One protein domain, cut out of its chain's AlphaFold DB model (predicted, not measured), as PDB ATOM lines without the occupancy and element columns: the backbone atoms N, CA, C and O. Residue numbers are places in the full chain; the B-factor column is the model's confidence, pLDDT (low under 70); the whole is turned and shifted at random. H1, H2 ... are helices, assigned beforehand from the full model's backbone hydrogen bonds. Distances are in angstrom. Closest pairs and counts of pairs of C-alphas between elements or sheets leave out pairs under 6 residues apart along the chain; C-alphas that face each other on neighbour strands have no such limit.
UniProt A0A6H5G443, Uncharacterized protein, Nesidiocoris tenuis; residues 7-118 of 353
ATOM      1  N   LYS A   7      66.355  60.912 111.144       94.06
ATOM      2  CA  LYS A   7      65.199  61.812 110.951       94.06
ATOM      3  C   LYS A   7      64.706  62.433 112.258       94.06
ATOM      4  O   LYS A   7      64.238  63.565 112.274       94.06
ATOM      5  N   PHE A   8      64.787  61.685 113.359       92.31
ATOM      6  CA  PHE A   8      64.401  62.193 114.672       92.31
ATOM      7  C   PHE A   8      65.443  63.176 115.217       92.31
ATOM      8  O   PHE A   8      65.086  64.116 115.916       92.31
ATOM      9  N   HIS A   9      66.718  62.984 114.870       91.25
ATOM     10  CA  HIS A   9      67.775  63.924 115.222       91.25
ATOM     11  C   HIS A   9      67.644  65.246 114.458       91.25
ATOM     12  O   HIS A   9      67.722  66.298 115.077       91.25
ATOM     13  N   GLU A  10      67.361  65.192 113.153       94.31
ATOM     14  CA  GLU A  10      67.051  66.374 112.333       94.31
ATOM     15  C   GLU A  10      65.857  67.140 112.927       94.31
ATOM     16  O   GLU A  10      65.977  68.319 113.243       94.31
ATOM     17  N   PHE A  11      64.764  66.436 113.248       93.94
ATOM     18  CA  PHE A  11      63.619  67.019 113.958       93.94
ATOM     19  C   PHE A  11      64.001  67.654 115.308       93.94
ATOM     20  O   PHE A  11      63.513  68.727 115.652       93.94
ATOM     21  N   ALA A  12      64.877  67.018 116.088       94.12
ATOM     22  CA  ALA A  12      65.325  67.563 117.366       94.12
ATOM     23  C   ALA A  12      66.150  68.848 117.201       94.12
ATOM     24  O   ALA A  12      65.979  69.784 117.986       94.12
ATOM     25  N   MET A  13      66.993  68.919 116.165       93.94
ATOM     26  CA  MET A  13      67.746  70.128 115.829       93.94
ATOM     27  C   MET A  13      66.823  71.255 115.367       93.94
ATOM     28  O   MET A  13      66.936  72.365 115.883       93.94
ATOM     29  N   ASP A  14      65.872  70.963 114.478       97.06
ATOM     30  CA  ASP A  14      64.931  71.952 113.936       97.06
ATOM     31  C   ASP A  14      64.068  72.598 115.030       97.06
ATOM     32  O   ASP A  14      63.811  73.800 115.008       97.06
ATOM     33  N   TYR A  15      63.636  71.806 116.016       96.00
ATOM     34  CA  TYR A  15      62.798  72.269 117.128       96.00
ATOM     35  C   TYR A  15      63.607  72.707 118.360       96.00
ATOM     36  O   TYR A  15      63.021  73.114 119.365       96.00
ATOM     37  N   GLY A  16      64.941  72.629 118.309       94.94
ATOM     38  CA  GLY A  16      65.830  73.134 119.354       94.94
ATOM     39  C   GLY A  16      65.792  72.355 120.673       94.94
ATOM     40  O   GLY A  16      65.971  72.954 121.734       94.94
ATOM     41  N   PHE A  17      65.568  71.037 120.646       92.88
ATOM     42  CA  PHE A  17      65.610  70.199 121.852       92.88
ATOM     43  C   PHE A  17      66.670  69.095 121.768       92.88
ATOM     44  O   PHE A  17      67.020  68.599 120.703       92.88
ATOM     45  N   GLN A  18      67.184  68.675 122.926       89.50
ATOM     46  CA  GLN A  18      68.197  67.622 123.009       89.50
ATOM     47  C   GLN A  18      67.555  66.251 123.250       89.50
ATOM     48  O   GLN A  18      66.764  66.073 124.180       89.50
ATOM     49  N   VAL A  19      67.965  65.244 122.475       87.56
ATOM     50  CA  VAL A  19      67.595  63.845 122.720       87.56
ATOM     51  C   VAL A  19      68.579  63.227 123.709       87.56
ATOM     52  O   VAL A  19      69.755  63.054 123.398       87.56
ATOM     53  N   LYS A  20      68.097  62.867 124.903       84.81
ATOM     54  CA  LYS A  20      68.874  62.107 125.892       84.81
ATOM     55  C   LYS A  20      68.398  60.661 125.916       84.81
ATOM     56  O   LYS A  20      67.241  60.391 126.231       84.81
ATOM     57  N   THR A  21      69.291  59.731 125.599       82.88
ATOM     58  CA  THR A  21      68.993  58.296 125.608       82.88
ATOM     59  C   THR A  21      69.527  57.622 126.862       82.88
ATOM     60  O   THR A  21      70.616  57.927 127.341       82.88
ATOM     61  N   SER A  22      68.768  56.662 127.382       80.75
ATOM     62  CA  SER A  22      69.220  55.779 128.453       80.75
ATOM     63  C   SER A  22      70.136  54.674 127.930       80.75
ATOM     64  O   SER A  22      69.990  54.249 126.785       80.75
ATOM     65  N   SER A  23      70.987  54.124 128.805       73.38
ATOM     66  CA  SER A  23      71.723  52.884 128.519       73.38
ATOM     67  C   SER A  23      70.763  51.790 128.020       73.38
ATOM     68  O   SER A  23      69.672  51.639 128.594       73.38
ATOM     69  N   PRO A  24      71.142  51.013 126.988       72.62
ATOM     70  CA  PRO A  24      70.359  49.871 126.525       72.62
ATOM     71  C   PRO A  24      69.998  48.939 127.681       72.62
ATOM     72  O   PRO A  24      70.742  48.831 128.653       72.62
ATOM     73  N   HIS A  25      68.805  48.340 127.615       73.50
ATOM     74  CA  HIS A  25      68.247  47.431 128.630       73.50
ATOM     75  C   HIS A  25      68.164  47.988 130.070       73.50
ATOM     76  O   HIS A  25      67.611  47.337 130.960       73.50
ATOM     77  N   PHE A  26      68.585  49.233 130.319       79.62
ATOM     78  CA  PHE A  26      68.570  49.861 131.634       79.62
ATOM     79  C   PHE A  26      67.265  50.609 131.877       79.62
ATOM     80  O   PHE A  26      67.162  51.836 131.949       79.62
ATOM     81  N   SER A  27      66.223  49.809 132.016       78.81
ATOM     82  CA  SER A  27      64.843  50.257 131.987       78.81
ATOM     83  C   SER A  27      64.423  51.110 133.207       78.81
ATOM     84  O   SER A  27      63.359  51.733 133.178       78.81
ATOM     85  N   GLN A  28      65.247  51.132 134.263       82.75
ATOM     86  CA  GLN A  28      65.050  51.907 135.496       82.75
ATOM     87  C   GLN A  28      65.280  53.412 135.300       82.75
ATOM     88  O   GLN A  28      64.637  54.210 135.975       82.75
ATOM     89  N   SER A  29      66.143  53.802 134.356       81.12
ATOM     90  CA  SER A  29      66.384  55.213 134.000       81.12
ATOM     91  C   SER A  29      65.100  55.963 133.623       81.12
ATOM     92  O   SER A  29      64.925  57.119 133.990       81.12
ATOM     93  N   ASN A  30      64.155  55.269 132.984       87.00
ATOM     94  CA  ASN A  30      62.857  55.802 132.562       87.00
ATOM     95  C   ASN A  30      61.731  55.473 133.563       87.00
ATOM     96  O   ASN A  30      60.557  55.396 133.191       87.00
ATOM     97  N   GLY A  31      62.077  55.226 134.832       88.00
ATOM     98  CA  GLY A  31      61.145  54.774 135.868       88.00
ATOM     99  C   GLY A  31      59.959  55.717 136.088       88.00
ATOM    100  O   GLY A  31      58.838  55.241 136.257       88.00
ATOM    101  N   PHE A  32      60.182  57.031 135.998       87.06
ATOM    102  CA  PHE A  32      59.129  58.041 136.132       87.06
ATOM    103  C   PHE A  32      58.032  57.867 135.074       87.06
ATOM    104  O   PHE A  32      56.874  57.631 135.413       87.06
ATOM    105  N   ILE A  33      58.409  57.865 133.790       88.94
ATOM    106  CA  ILE A  33      57.466  57.684 132.677       88.94
ATOM    107  C   ILE A  33      56.762  56.331 132.768       88.94
ATOM    108  O   ILE A  33      55.564  56.236 132.524       88.94
ATOM    109  N   LYS A  34      57.473  55.271 133.165       90.25
ATOM    110  CA  LYS A  34      56.860  53.949 133.354       90.25
ATOM    111  C   LYS A  34      55.801  53.939 134.448       90.25
ATOM    112  O   LYS A  34      54.747  53.334 134.258       90.25
ATOM    113  N   SER A  35      56.087  54.583 135.578       90.75
ATOM    114  CA  SER A  35      55.130  54.739 136.670       90.75
ATOM    115  C   SER A  35      53.908  55.524 136.203       90.75
ATOM    116  O   SER A  35      52.780  55.104 136.447       90.75
ATOM    117  N   GLU A  36      54.122  56.603 135.453       90.25
ATOM    118  CA  GLU A  36      53.037  57.440 134.950       90.25
ATOM    119  C   GLU A  36      52.164  56.709 133.925       90.25
ATOM    120  O   GLU A  36      50.941  56.710 134.032       90.25
ATOM    121  N   VAL A  37      52.767  55.970 132.989       91.75
ATOM    122  CA  VAL A  37      52.031  55.119 132.041       91.75
ATOM    123  C   VAL A  37      51.218  54.053 132.777       91.75
ATOM    124  O   VAL A  37      50.087  53.762 132.387       91.75
ATOM    125  N   LYS A  38      51.768  53.460 133.844       92.62
ATOM    126  CA  LYS A  38      51.042  52.495 134.680       92.62
ATOM    127  C   LYS A  38      49.835  53.152 135.356       92.62
ATOM    128  O   LYS A  38      48.743  52.585 135.301       92.62
ATOM    129  N   ASN A  39      50.019  54.333 135.946       90.62
ATOM    130  CA  ASN A  39      48.941  55.103 136.564       90.62
ATOM    131  C   ASN A  39      47.860  55.431 135.533       90.62
ATOM    132  O   ASN A  39      46.705  55.048 135.726       90.62
ATOM    133  N   LEU A  40      48.235  56.025 134.399       92.75
ATOM    134  CA  LEU A  40      47.324  56.384 133.315       92.75
ATOM    135  C   LEU A  40      46.501  55.181 132.843       92.75
ATOM    136  O   LEU A  40      45.277  55.265 132.799       92.75
ATOM    137  N   LYS A  41      47.142  54.037 132.569       93.75
ATOM    138  CA  LYS A  41      46.438  52.798 132.198       93.75
ATOM    139  C   LYS A  41      45.414  52.392 133.254       93.75
ATOM    140  O   LYS A  41      44.284  52.062 132.912       93.75
ATOM    141  N   SER A  42      45.786  52.445 134.532       93.88
ATOM    142  CA  SER A  42      44.877  52.083 135.623       93.88
ATOM    143  C   SER A  42      43.663  53.009 135.732       93.88
ATOM    144  O   SER A  42      42.599  52.555 136.142       93.88
ATOM    145  N   HIS A  43      43.802  54.286 135.363       92.25
ATOM    146  CA  HIS A  43      42.699  55.245 135.363       92.25
ATOM    147  C   HIS A  43      41.829  55.128 134.112       92.25
ATOM    148  O   HIS A  43      40.609  55.201 134.224       92.25
ATOM    149  N   LEU A  44      42.431  54.885 132.945       94.44
ATOM    150  CA  LEU A  44      41.701  54.660 131.696       94.44
ATOM    151  C   LEU A  44      40.811  53.413 131.766       94.44
ATOM    152  O   LEU A  44      39.716  53.425 131.232       94.44
ATOM    153  N   LEU A  45      41.230  52.366 132.481       94.06
ATOM    154  CA  LEU A  45      40.391  51.179 132.702       94.06
ATOM    155  C   LEU A  45      39.177  51.437 133.613       94.06
ATOM    156  O   LEU A  45      38.279  50.605 133.674       94.06
ATOM    157  N   LYS A  46      39.160  52.552 134.352       91.12
ATOM    158  CA  LYS A  46      38.110  52.890 135.329       91.12
ATOM    159  C   LYS A  46      37.098  53.906 134.801       91.12
ATOM    160  O   LYS A  46      36.196  54.286 135.542       91.12
ATOM    161  N   SER A  47      37.264  54.401 133.577       90.81
ATOM    162  CA  SER A  47      36.406  55.441 133.016       90.81
ATOM    163  C   SER A  47      36.124  55.169 131.550       90.81
ATOM    164  O   SER A  47      37.021  54.802 130.800       90.81
ATOM    165  N   GLU A  48      34.883  55.402 131.140       91.38
ATOM    166  CA  GLU A  48      34.470  55.304 129.739       91.38
ATOM    167  C   GLU A  48      34.980  56.486 128.901       91.38
ATOM    168  O   GLU A  48      35.168  56.357 127.694       91.38
ATOM    169  N   ASP A  49      35.232  57.634 129.540       93.94
ATOM    170  CA  ASP A  49      35.657  58.862 128.874       93.94
ATOM    171  C   ASP A  49      37.152  59.144 129.133       93.94
ATOM    172  O   ASP A  49      37.530  59.623 130.214       93.94
ATOM    173  N   PRO A  50      38.029  58.902 128.143       92.38
ATOM    174  CA  PRO A  50      39.464  59.099 128.301       92.38
ATOM    175  C   PRO A  50      39.846  60.573 128.511       92.38
ATOM    176  O   PRO A  50      40.852  60.855 129.168       92.38
ATOM    177  N   PHE A  51      39.057  61.532 128.019       93.44
ATOM    178  CA  PHE A  51      39.364  62.954 128.181       93.44
ATOM    179  C   PHE A  51      39.129  63.424 129.616       93.44
ATOM    180  O   PHE A  51      39.924  64.210 130.141       93.44
ATOM    181  N   LYS A  52      38.106  62.887 130.293       92.62
ATOM    182  CA  LYS A  52      37.884  63.135 131.728       92.62
ATOM    183  C   LYS A  52      39.038  62.619 132.573       92.62
ATOM    184  O   LYS A  52      39.470  63.311 133.492       92.62
ATOM    185  N   VAL A  53      39.578  61.446 132.243       93.31
ATOM    186  CA  VAL A  53      40.748  60.887 132.938       93.31
ATOM    187  C   VAL A  53      41.964  61.795 132.784       93.31
ATOM    188  O   VAL A  53      42.615  62.120 133.776       93.31
ATOM    189  N   LEU A  54      42.254  62.242 131.561       93.00
ATOM    190  CA  LEU A  54      43.377  63.144 131.303       93.00
ATOM    191  C   LEU A  54      43.212  64.487 132.022       93.00
ATOM    192  O   LEU A  54      44.184  65.003 132.575       93.00
ATOM    193  N   LEU A  55      41.997  65.040 132.046       93.56
ATOM    194  CA  LEU A  55      41.701  66.252 132.805       93.56
ATOM    195  C   LEU A  55      41.952  66.032 134.301       93.56
ATOM    196  O   LEU A  55      42.680  66.810 134.909       93.56
ATOM    197  N   MET A  56      41.429  64.941 134.867       92.81
ATOM    198  CA  MET A  56      41.604  64.606 136.279       92.81
ATOM    199  C   MET A  56      43.072  64.439 136.661       92.81
ATOM    200  O   MET A  56      43.495  65.003 137.665       92.81
ATOM    201  N   LEU A  57      43.873  63.732 135.861       92.12
ATOM    202  CA  LEU A  57      45.312  63.583 136.114       92.12
ATOM    203  C   LEU A  57      46.041  64.930 136.116       92.12
ATOM    204  O   LEU A  57      46.932  65.149 136.932       92.12
ATOM    205  N   ARG A  58      45.637  65.862 135.247       92.88
ATOM    206  CA  ARG A  58      46.217  67.211 135.198       92.88
ATOM    207  C   ARG A  58      45.805  68.077 136.387       92.88
ATOM    208  O   ARG A  58      46.611  68.896 136.812       92.88
ATOM    209  N   THR A  59      44.586  67.917 136.903       93.62
ATOM    210  CA  THR A  59      44.035  68.736 138.000       93.62
ATOM    211  C   THR A  59      44.194  68.123 139.389       93.62
ATOM    212  O   THR A  59      43.855  68.771 140.375       93.62
ATOM    213  N   THR A  60      44.665  66.880 139.495       91.62
ATOM    214  CA  THR A  60      44.899  66.222 140.787       91.62
ATOM    215  C   THR A  60      46.149  66.807 141.437       91.62
ATOM    216  O   THR A  60      47.216  66.819 140.824       91.62
ATOM    217  N   SER A  61      46.019  67.293 142.671       91.62
ATOM    218  CA  SER A  61      47.149  67.809 143.443       91.62
ATOM    219  C   SER A  61      48.165  66.708 143.746       91.62
ATOM    220  O   SER A  61      47.812  65.590 144.127       91.62
ATOM    221  N   LEU A  62      49.441  67.047 143.604       92.25
ATOM    222  CA  LEU A  62      50.568  66.230 144.025       92.25
ATOM    223  C   LEU A  62      50.787  66.379 145.537       92.25
ATOM    224  O   LEU A  62      50.136  67.174 146.216       92.25
ATOM    225  N   ALA A  63      51.757  65.640 146.077       91.69
ATOM    226  CA  ALA A  63      52.116  65.706 147.497       91.69
ATOM    227  C   ALA A  63      52.570  67.106 147.960       91.69
ATOM    228  O   ALA A  63      52.509  67.399 149.149       91.69
ATOM    229  N   ASN A  64      53.010  67.958 147.033       92.25
ATOM    230  CA  ASN A  64      53.383  69.353 147.281       92.25
ATOM    231  C   ASN A  64      52.183  70.322 147.322       92.25
ATOM    232  O   ASN A  64      52.376  71.521 147.490       92.25
ATOM    233  N   GLY A  65      50.957  69.817 147.148       92.00
ATOM    234  CA  GLY A  65      49.721  70.601 147.167       92.00
ATOM    235  C   GLY A  65      49.296  71.173 145.811       92.00
ATOM    236  O   GLY A  65      48.121  71.504 145.648       92.00
ATOM    237  N   TYR A  66      50.191  71.218 144.822       92.88
ATOM    238  CA  TYR A  66      49.909  71.723 143.477       92.88
ATOM    239  C   TYR A  66      49.635  70.586 142.496       92.88
ATOM    240  O   TYR A  66      50.248  69.522 142.548       92.88
ATOM    241  N   SER A  67      48.724  70.811 141.563       92.75
ATOM    242  CA  SER A  67      48.495  69.934 140.420       92.75
ATOM    243  C   SER A  67      49.448  70.251 139.267       92.75
ATOM    244  O   SER A  67      49.953  71.367 139.133       92.75
ATOM    245  N   SER A  68      49.667  69.279 138.382       92.19
ATOM    246  CA  SER A  68      50.509  69.462 137.191       92.19
ATOM    247  C   SER A  68      50.029  70.624 136.312       92.19
ATOM    248  O   SER A  68      50.841  71.360 135.756       92.19
ATOM    249  N   ALA A  69      48.710  70.816 136.200       92.69
ATOM    250  CA  ALA A  69      48.118  71.935 135.477       92.69
ATOM    251  C   ALA A  69      48.430  73.289 136.123       92.69
ATOM    252  O   ALA A  69      48.716  74.243 135.405       92.69
ATOM    253  N   GLU A  70      48.389  73.374 137.454       92.94
ATOM    254  CA  GLU A  70      48.729  74.605 138.173       92.94
ATOM    255  C   GLU A  70      50.193  74.974 137.991       92.94
ATOM    256  O   GLU A  70      50.488  76.127 137.698       92.94
ATOM    257  N   LEU A  71      51.097  73.997 138.099       93.62
ATOM    258  CA  LEU A  71      52.527  74.225 137.894       93.62
ATOM    259  C   LEU A  71      52.843  74.658 136.456       93.62
ATOM    260  O   LEU A  71      53.741  75.465 136.244       93.62
ATOM    261  N   LEU A  72      52.098  74.143 135.472       92.19
ATOM    262  CA  LEU A  72      52.313  74.454 134.059       92.19
ATOM    263  C   LEU A  72      51.679  75.785 133.623       92.19
ATOM    264  O   LEU A  72      52.262  76.499 132.817       92.19
ATOM    265  N   MET A  73      50.468  76.094 134.094       89.94
ATOM    266  CA  MET A  73      49.675  77.236 133.608       89.94
ATOM    267  C   MET A  73      49.543  78.379 134.615       89.94
ATOM    268  O   MET A  73      48.928  79.392 134.288       89.94
ATOM    269  N   GLY A  74      50.046  78.216 135.841       89.56
ATOM    270  CA  GLY A  74      49.931  79.222 136.895       89.56
ATOM    271  C   GLY A  74      48.485  79.509 137.300       89.56
ATOM    272  O   GLY A  74      48.167  80.639 137.642       89.56
ATOM    273  N   ARG A  75      47.571  78.534 137.191       90.56
ATOM    274  CA  ARG A  75      46.161  78.639 137.624       90.56
ATOM    275  C   ARG A  75      45.512  77.262 137.739       90.56
ATOM    276  O   ARG A  75      45.929  76.326 137.054       90.56
ATOM    277  N   LYS A  76      44.425  77.142 138.508       91.50
ATOM    278  CA  LYS A  76      43.603  75.918 138.511       91.50
ATOM    279  C   LYS A  76      42.728  75.853 137.261       91.50
ATOM    280  O   LYS A  76      42.121  76.841 136.843       91.50
ATOM    281  N   LEU A  77      42.641  74.666 136.668       91.31
ATOM    282  CA  LEU A  77      41.645  74.385 135.637       91.31
ATOM    283  C   LEU A  77      40.300  74.034 136.268       91.31
ATOM    284  O   LEU A  77      40.238  73.433 137.340       91.31
ATOM    285  N   ARG A  78      39.222  74.323 135.536       91.88
ATOM    286  CA  ARG A  78      37.888  73.824 135.869       91.88
ATOM    287  C   ARG A  78      37.868  72.303 135.681       91.88
ATOM    288  O   ARG A  78      37.965  71.818 134.557       91.88
ATOM    289  N   GLY A  79      37.791  71.577 136.793       87.81
ATOM    290  CA  GLY A  79      37.712  70.117 136.822       87.81
ATOM    291  C   GLY A  79      36.276  69.594 136.882       87.81
ATOM    292  O   GLY A  79      35.314  70.332 136.676       87.81
ATOM    293  N   LEU A  80      36.143  68.304 137.203       86.94
ATOM    294  CA  LEU A  80      34.848  67.643 137.421       86.94
ATOM    295  C   LEU A  80      34.205  68.018 138.761       86.94
ATOM    296  O   LEU A  80      32.995  67.892 138.927       86.94
ATOM    297  N   VAL A  81      35.019  68.467 139.716       87.75
ATOM    298  CA  VAL A  81      34.550  68.928 141.020       87.75
ATOM    299  C   VAL A  81      34.237  70.423 140.923       87.75
ATOM    300  O   VAL A  81      35.090  71.177 140.443       87.75
ATOM    301  N   PRO A  82      33.055  70.873 141.382       88.88
ATOM    302  CA  PRO A  82      32.742  72.291 141.476       88.88
ATOM    303  C   PRO A  82      33.786  73.037 142.313       88.88
ATOM    304  O   PRO A  82      34.185  72.586 143.385       88.88
ATOM    305  N   GLN A  83      34.230  74.191 141.824       87.44
ATOM    306  CA  GLN A  83      35.227  75.025 142.490       87.44
ATOM    307  C   GLN A  83      34.735  76.464 142.574       87.44
ATOM    308  O   GLN A  83      34.051  76.952 141.671       87.44
ATOM    309  N   ALA A  84      35.124  77.155 143.645       89.75
ATOM    310  CA  ALA A  84      34.870  78.580 143.781       89.75
ATOM    311  C   ALA A  84      35.550  79.357 142.633       89.75
ATOM    312  O   ALA A  84      36.705  79.059 142.314       89.75
ATOM    313  N   PRO A  85      34.900  80.377 142.041       87.44
ATOM    314  CA  PRO A  85      35.478  81.156 140.943       87.44
ATOM    315  C   PRO A  85      36.843  81.774 141.272       87.44
ATOM    316  O   PRO A  85      37.714  81.816 140.408       87.44
ATOM    317  N   GLY A  86      37.060  82.174 142.531       87.31
ATOM    318  CA  GLY A  86      38.345  82.709 142.995       87.31
ATOM    319  C   GLY A  86      39.512  81.727 142.854       87.31
ATOM    320  O   GLY A  86      40.634  82.150 142.611       87.31
ATOM    321  N   ASN A  87      39.254  80.415 142.896       84.44
ATOM    322  CA  ASN A  87      40.291  79.394 142.719       84.44
ATOM    323  C   ASN A  87      40.777  79.282 141.267       84.44
ATOM    324  O   ASN A  87      41.839  78.715 141.039       84.44
ATOM    325  N   LEU A  88      40.008  79.784 140.295       89.25
ATOM    326  CA  LEU A  88      40.345  79.739 138.867       89.25
ATOM    327  C   LEU A  88      41.192  80.939 138.417       89.25
ATOM    328  O   LEU A  88      41.612  80.988 137.259       89.25
ATOM    329  N   MET A  89      41.408  81.908 139.310       90.19
ATOM    330  CA  MET A  89      42.266  83.059 139.053       90.19
ATOM    331  C   MET A  89      43.741  82.632 138.958       90.19
ATOM    332  O   MET A  89      44.113  81.577 139.484       90.19
ATOM    333  N   PRO A  90      44.586  83.428 138.279       89.44
ATOM    334  CA  PRO A  90      46.025  83.206 138.265       89.44
ATOM    335  C   PRO A  90      46.595  83.079 139.680       89.44
ATOM    336  O   PRO A  90      46.255  83.846 140.579       89.44
ATOM    337  N   LEU A  91      47.472  82.099 139.856       83.00
ATOM    338  CA  LEU A  91      48.153  81.762 141.091       83.00
ATOM    339  C   LEU A  91      49.653  81.961 140.893       83.00
ATOM    340  O   LEU A  91      50.267  81.336 140.029       83.00
ATOM    341  N   GLN A  92      50.254  82.786 141.744       83.38
ATOM    342  CA  GLN A  92      51.703  82.865 141.831       83.38
ATOM    343  C   GLN A  92      52.212  81.710 142.694       83.38
ATOM    344  O   GLN A  92      51.997  81.674 143.906       83.38
ATOM    345  N   VAL A  93      52.880  80.749 142.061       87.00
ATOM    346  CA  VAL A  93      53.529  79.642 142.768       87.00
ATOM    347  C   VAL A  93      54.833  80.155 143.371       87.00
ATOM    348  O   VAL A  93      55.680  80.697 142.662       87.00
ATOM    349  N   ASN A  94      55.017  79.970 144.680       89.31
ATOM    350  CA  ASN A  94      56.313  80.201 145.311       89.31
ATOM    351  C   ASN A  94      57.251  79.042 144.940       89.31
ATOM    352  O   ASN A  94      57.169  77.953 145.517       89.31
ATOM    353  N   LEU A  95      58.091  79.276 143.931       91.25
ATOM    354  CA  LEU A  95      58.986  78.268 143.368       91.25
ATOM    355  C   LEU A  95      60.045  77.808 144.372       91.25
ATOM    356  O   LEU A  95      60.322  76.615 144.432       91.25
ATOM    357  N   ASP A  96      60.569  78.706 145.205       93.69
ATOM    358  CA  ASP A  96      61.596  78.359 146.195       93.69
ATOM    359  C   ASP A  96      61.049  77.367 147.225       93.69
ATOM    360  O   ASP A  96      61.642  76.321 147.484       93.69
ATOM    361  N   ASN A  97      59.854  77.637 147.757       93.62
ATOM    362  CA  ASN A  97      59.186  76.728 148.685       93.62
ATOM    363  C   ASN A  97      58.851  75.384 148.028       93.62
ATOM    364  O   ASN A  97      58.999  74.337 148.661       93.62
ATOM    365  N   LEU A  98      58.414  75.404 146.765       94.19
ATOM    366  CA  LEU A  98      58.123  74.197 145.996       94.19
ATOM    367  C   LEU A  98      59.378  73.336 145.806       94.19
ATOM    368  O   LEU A  98      59.339  72.133 146.075       94.19
ATOM    369  N   PHE A  99      60.484  73.940 145.366       95.19
ATOM    370  CA  PHE A  99      61.741  73.234 145.146       95.19
ATOM    371  C   PHE A  99      62.314  72.689 146.450       95.19
ATOM    372  O   PHE A  99      62.668  71.513 146.496       95.19
ATOM    373  N   ASN A 100      62.290  73.475 147.529       96.12
ATOM    374  CA  ASN A 100      62.718  73.021 148.851       96.12
ATOM    375  C   ASN A 100      61.879  71.828 149.340       96.12
ATOM    376  O   ASN A 100      62.423  70.839 149.840       96.12
ATOM    377  N   PHE A 101      60.552  71.882 149.179       95.94
ATOM    378  CA  PHE A 101      59.666  70.779 149.555       95.94
ATOM    379  C   PHE A 101      59.958  69.507 148.752       95.94
ATOM    380  O   PHE A 101      60.093  68.424 149.331       95.94
ATOM    381  N   GLU A 102      60.068  69.618 147.426       95.56
ATOM    382  CA  GLU A 102      60.364  68.471 146.567       95.56
ATOM    383  C   GLU A 102      61.751  67.896 146.845       95.56
ATOM    384  O   GLU A 102      61.889  66.676 146.930       95.56
ATOM    385  N   GLU A 103      62.760  68.734 147.073       96.56
ATOM    386  CA  GLU A 103      64.101  68.284 147.432       96.56
ATOM    387  C   GLU A 103      64.089  67.494 148.746       96.56
ATOM    388  O   GLU A 103      64.589  66.366 148.802       96.56
ATOM    389  N   MET A 104      63.456  68.031 149.795       96.75
ATOM    390  CA  MET A 104      63.303  67.325 151.070       96.75
ATOM    391  C   MET A 104      62.586  65.983 150.888       96.75
ATOM    392  O   MET A 104      63.026  64.962 151.433       96.75
ATOM    393  N   ARG A 105      61.515  65.958 150.086       96.00
ATOM    394  CA  ARG A 105      60.726  64.752 149.803       96.00
ATOM    395  C   ARG A 105      61.534  63.704 149.037       96.00
ATOM    396  O   ARG A 105      61.538  62.537 149.432       96.00
ATOM    397  N   ILE A 106      62.239  64.102 147.979       93.88
ATOM    398  CA  ILE A 106      63.095  63.226 147.164       93.88
ATOM    399  C   ILE A 106      64.237  62.667 148.019       93.88
ATOM    400  O   ILE A 106      64.494  61.462 147.997       93.88
ATOM    401  N   ASN A 107      64.878  63.506 148.835       96.25
ATOM    402  CA  ASN A 107      65.960  63.086 149.723       96.25
ATOM    403  C   ASN A 107      65.475  62.130 150.819       96.25
ATOM    404  O   ASN A 107      66.175  61.171 151.148       96.25
ATOM    405  N   ALA A 108      64.279  62.341 151.373       96.06
ATOM    406  CA  ALA A 108      63.666  61.408 152.315       96.06
ATOM    407  C   ALA A 108      63.357  60.053 151.656       96.06
ATOM    408  O   ALA A 108      63.733  59.014 152.195       96.06
ATOM    409  N   GLN A 109      62.756  60.051 150.461       93.69
ATOM    410  CA  GLN A 109      62.498  58.817 149.708       93.69
ATOM    411  C   GLN A 109      63.793  58.067 149.385       93.69
ATOM    412  O   GLN A 109      63.870  56.858 149.602       93.69
ATOM    413  N   LYS A 110      64.833  58.782 148.937       92.69
ATOM    414  CA  LYS A 110      66.161  58.215 148.672       92.69
ATOM    415  C   LYS A 110      66.756  57.575 149.924       92.69
ATOM    416  O   LYS A 110      67.246  56.451 149.849       92.69
ATOM    417  N   ARG A 111      66.701  58.257 151.075       94.56
ATOM    418  CA  ARG A 111      67.189  57.718 152.357       94.56
ATOM    419  C   ARG A 111      66.438  56.454 152.759       94.56
ATOM    420  O   ARG A 111      67.086  55.443 153.015       94.56
ATOM    421  N   ASN A 112      65.107  56.486 152.735       95.50
ATOM    422  CA  ASN A 112      64.272  55.344 153.110       95.50
ATOM    423  C   ASN A 112      64.528  54.137 152.200       95.50
ATOM    424  O   ASN A 112      64.716  53.026 152.690       95.50
ATOM    425  N   PHE A 113      64.599  54.359 150.885       91.19
ATOM    426  CA  PHE A 113      64.915  53.312 149.917       91.19
ATOM    427  C   PHE A 113      66.304  52.715 150.173       91.19
ATOM    428  O   PHE A 113      66.447  51.501 150.311       91.19
ATOM    429  N   ASN A 114      67.328  53.565 150.297       92.12
ATOM    430  CA  ASN A 114      68.699  53.115 150.518       92.12
ATOM    431  C   ASN A 114      68.843  52.332 151.828       92.12
ATOM    432  O   ASN A 114      69.498  51.294 151.840       92.12
ATOM    433  N   GLN A 115      68.219  52.806 152.910       91.94
ATOM    434  CA  GLN A 115      68.246  52.148 154.215       91.94
ATOM    435  C   GLN A 115      67.553  50.784 154.162       91.94
ATOM    436  O   GLN A 115      68.140  49.789 154.578       91.94
ATOM    437  N   HIS A 116      66.341  50.725 153.603       92.12
ATOM    438  CA  HIS A 116      65.573  49.486 153.486       92.12
ATOM    439  C   HIS A 116      66.309  48.427 152.652       92.12
ATOM    440  O   HIS A 116      66.266  47.240 152.963       92.12
ATOM    441  N   HIS A 117      67.012  48.845 151.597       88.50
ATOM    442  CA  HIS A 117      67.752  47.941 150.716       88.50
ATOM    443  C   HIS A 117      69.225  47.751 151.102       88.50
ATOM    444  O   HIS A 117      69.966  47.137 150.337       88.50
ATOM    445  N   GLY A 118      69.677  48.289 152.243       89.62
ATOM    446  CA  GLY A 118      71.080  48.205 152.665       89.62
ATOM    447  C   GLY A 118      72.061  48.723 151.605       89.62
ATOM    448  O   GLY A 118      73.164  48.193 151.468       89.62
TER     449      GLY A 118
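Overview. This is residues 7 to 118 of the 353 residues of an uncharacterized protein of Nesidiocoris tenuis (UniProt A0A6H5G443). A loose, open string of helices: H2, H3 and H4 form a zigzag, each meeting the next, while H1 and the long H6 touch no other helix. Residues 10 to 16, 23 to 28 and 106 to 118 stand free. The printed part has 112 residues, six named helices, H1 to H6 in order, and no named strand; it is all helix, loose, with a radius of gyration of the C-alphas of 18.1 A and spans of 48 by 43 by 33 A.

Arrangement. H1, residues 7 to 14, touches no helix. H2, residues 31 to 44, touches H3, residues 50 to 59, with residues 40 to 44 alone, at a steep tilt of 52 degrees, opposite ways; the closest C-alphas, of Leu 44 and Pro 50, are 6.0 A apart. H3 touches H4, residues 68 to 73, about perpendicular at 78 degrees; the closest C-alphas, of Arg 58 and Ala 69, are 5.1 A apart. H5, residues 85 to 88, and H6, residues 95 to 116, touch no helix. Every O i to N i+4 pair is within hydrogen-bond range in H1, H2, H3, H4 and H6; H5 is too short for one.

Along the chain. H1 begins at C-alpha 7, (65.199, 61.812, 110.951). H2 measures 19.9 A, H6 31.2 A, ending at C-alpha 116, (65.573, 49.486, 153.486).

Size, cuts and confidence. The farthest C-alphas, of Pro 85 and Gly 118, are 49.9 A apart. The printed part has no cut; the links H1 to H2 and H4 to H5 are long. No printed residue is under 70 in pLDDT.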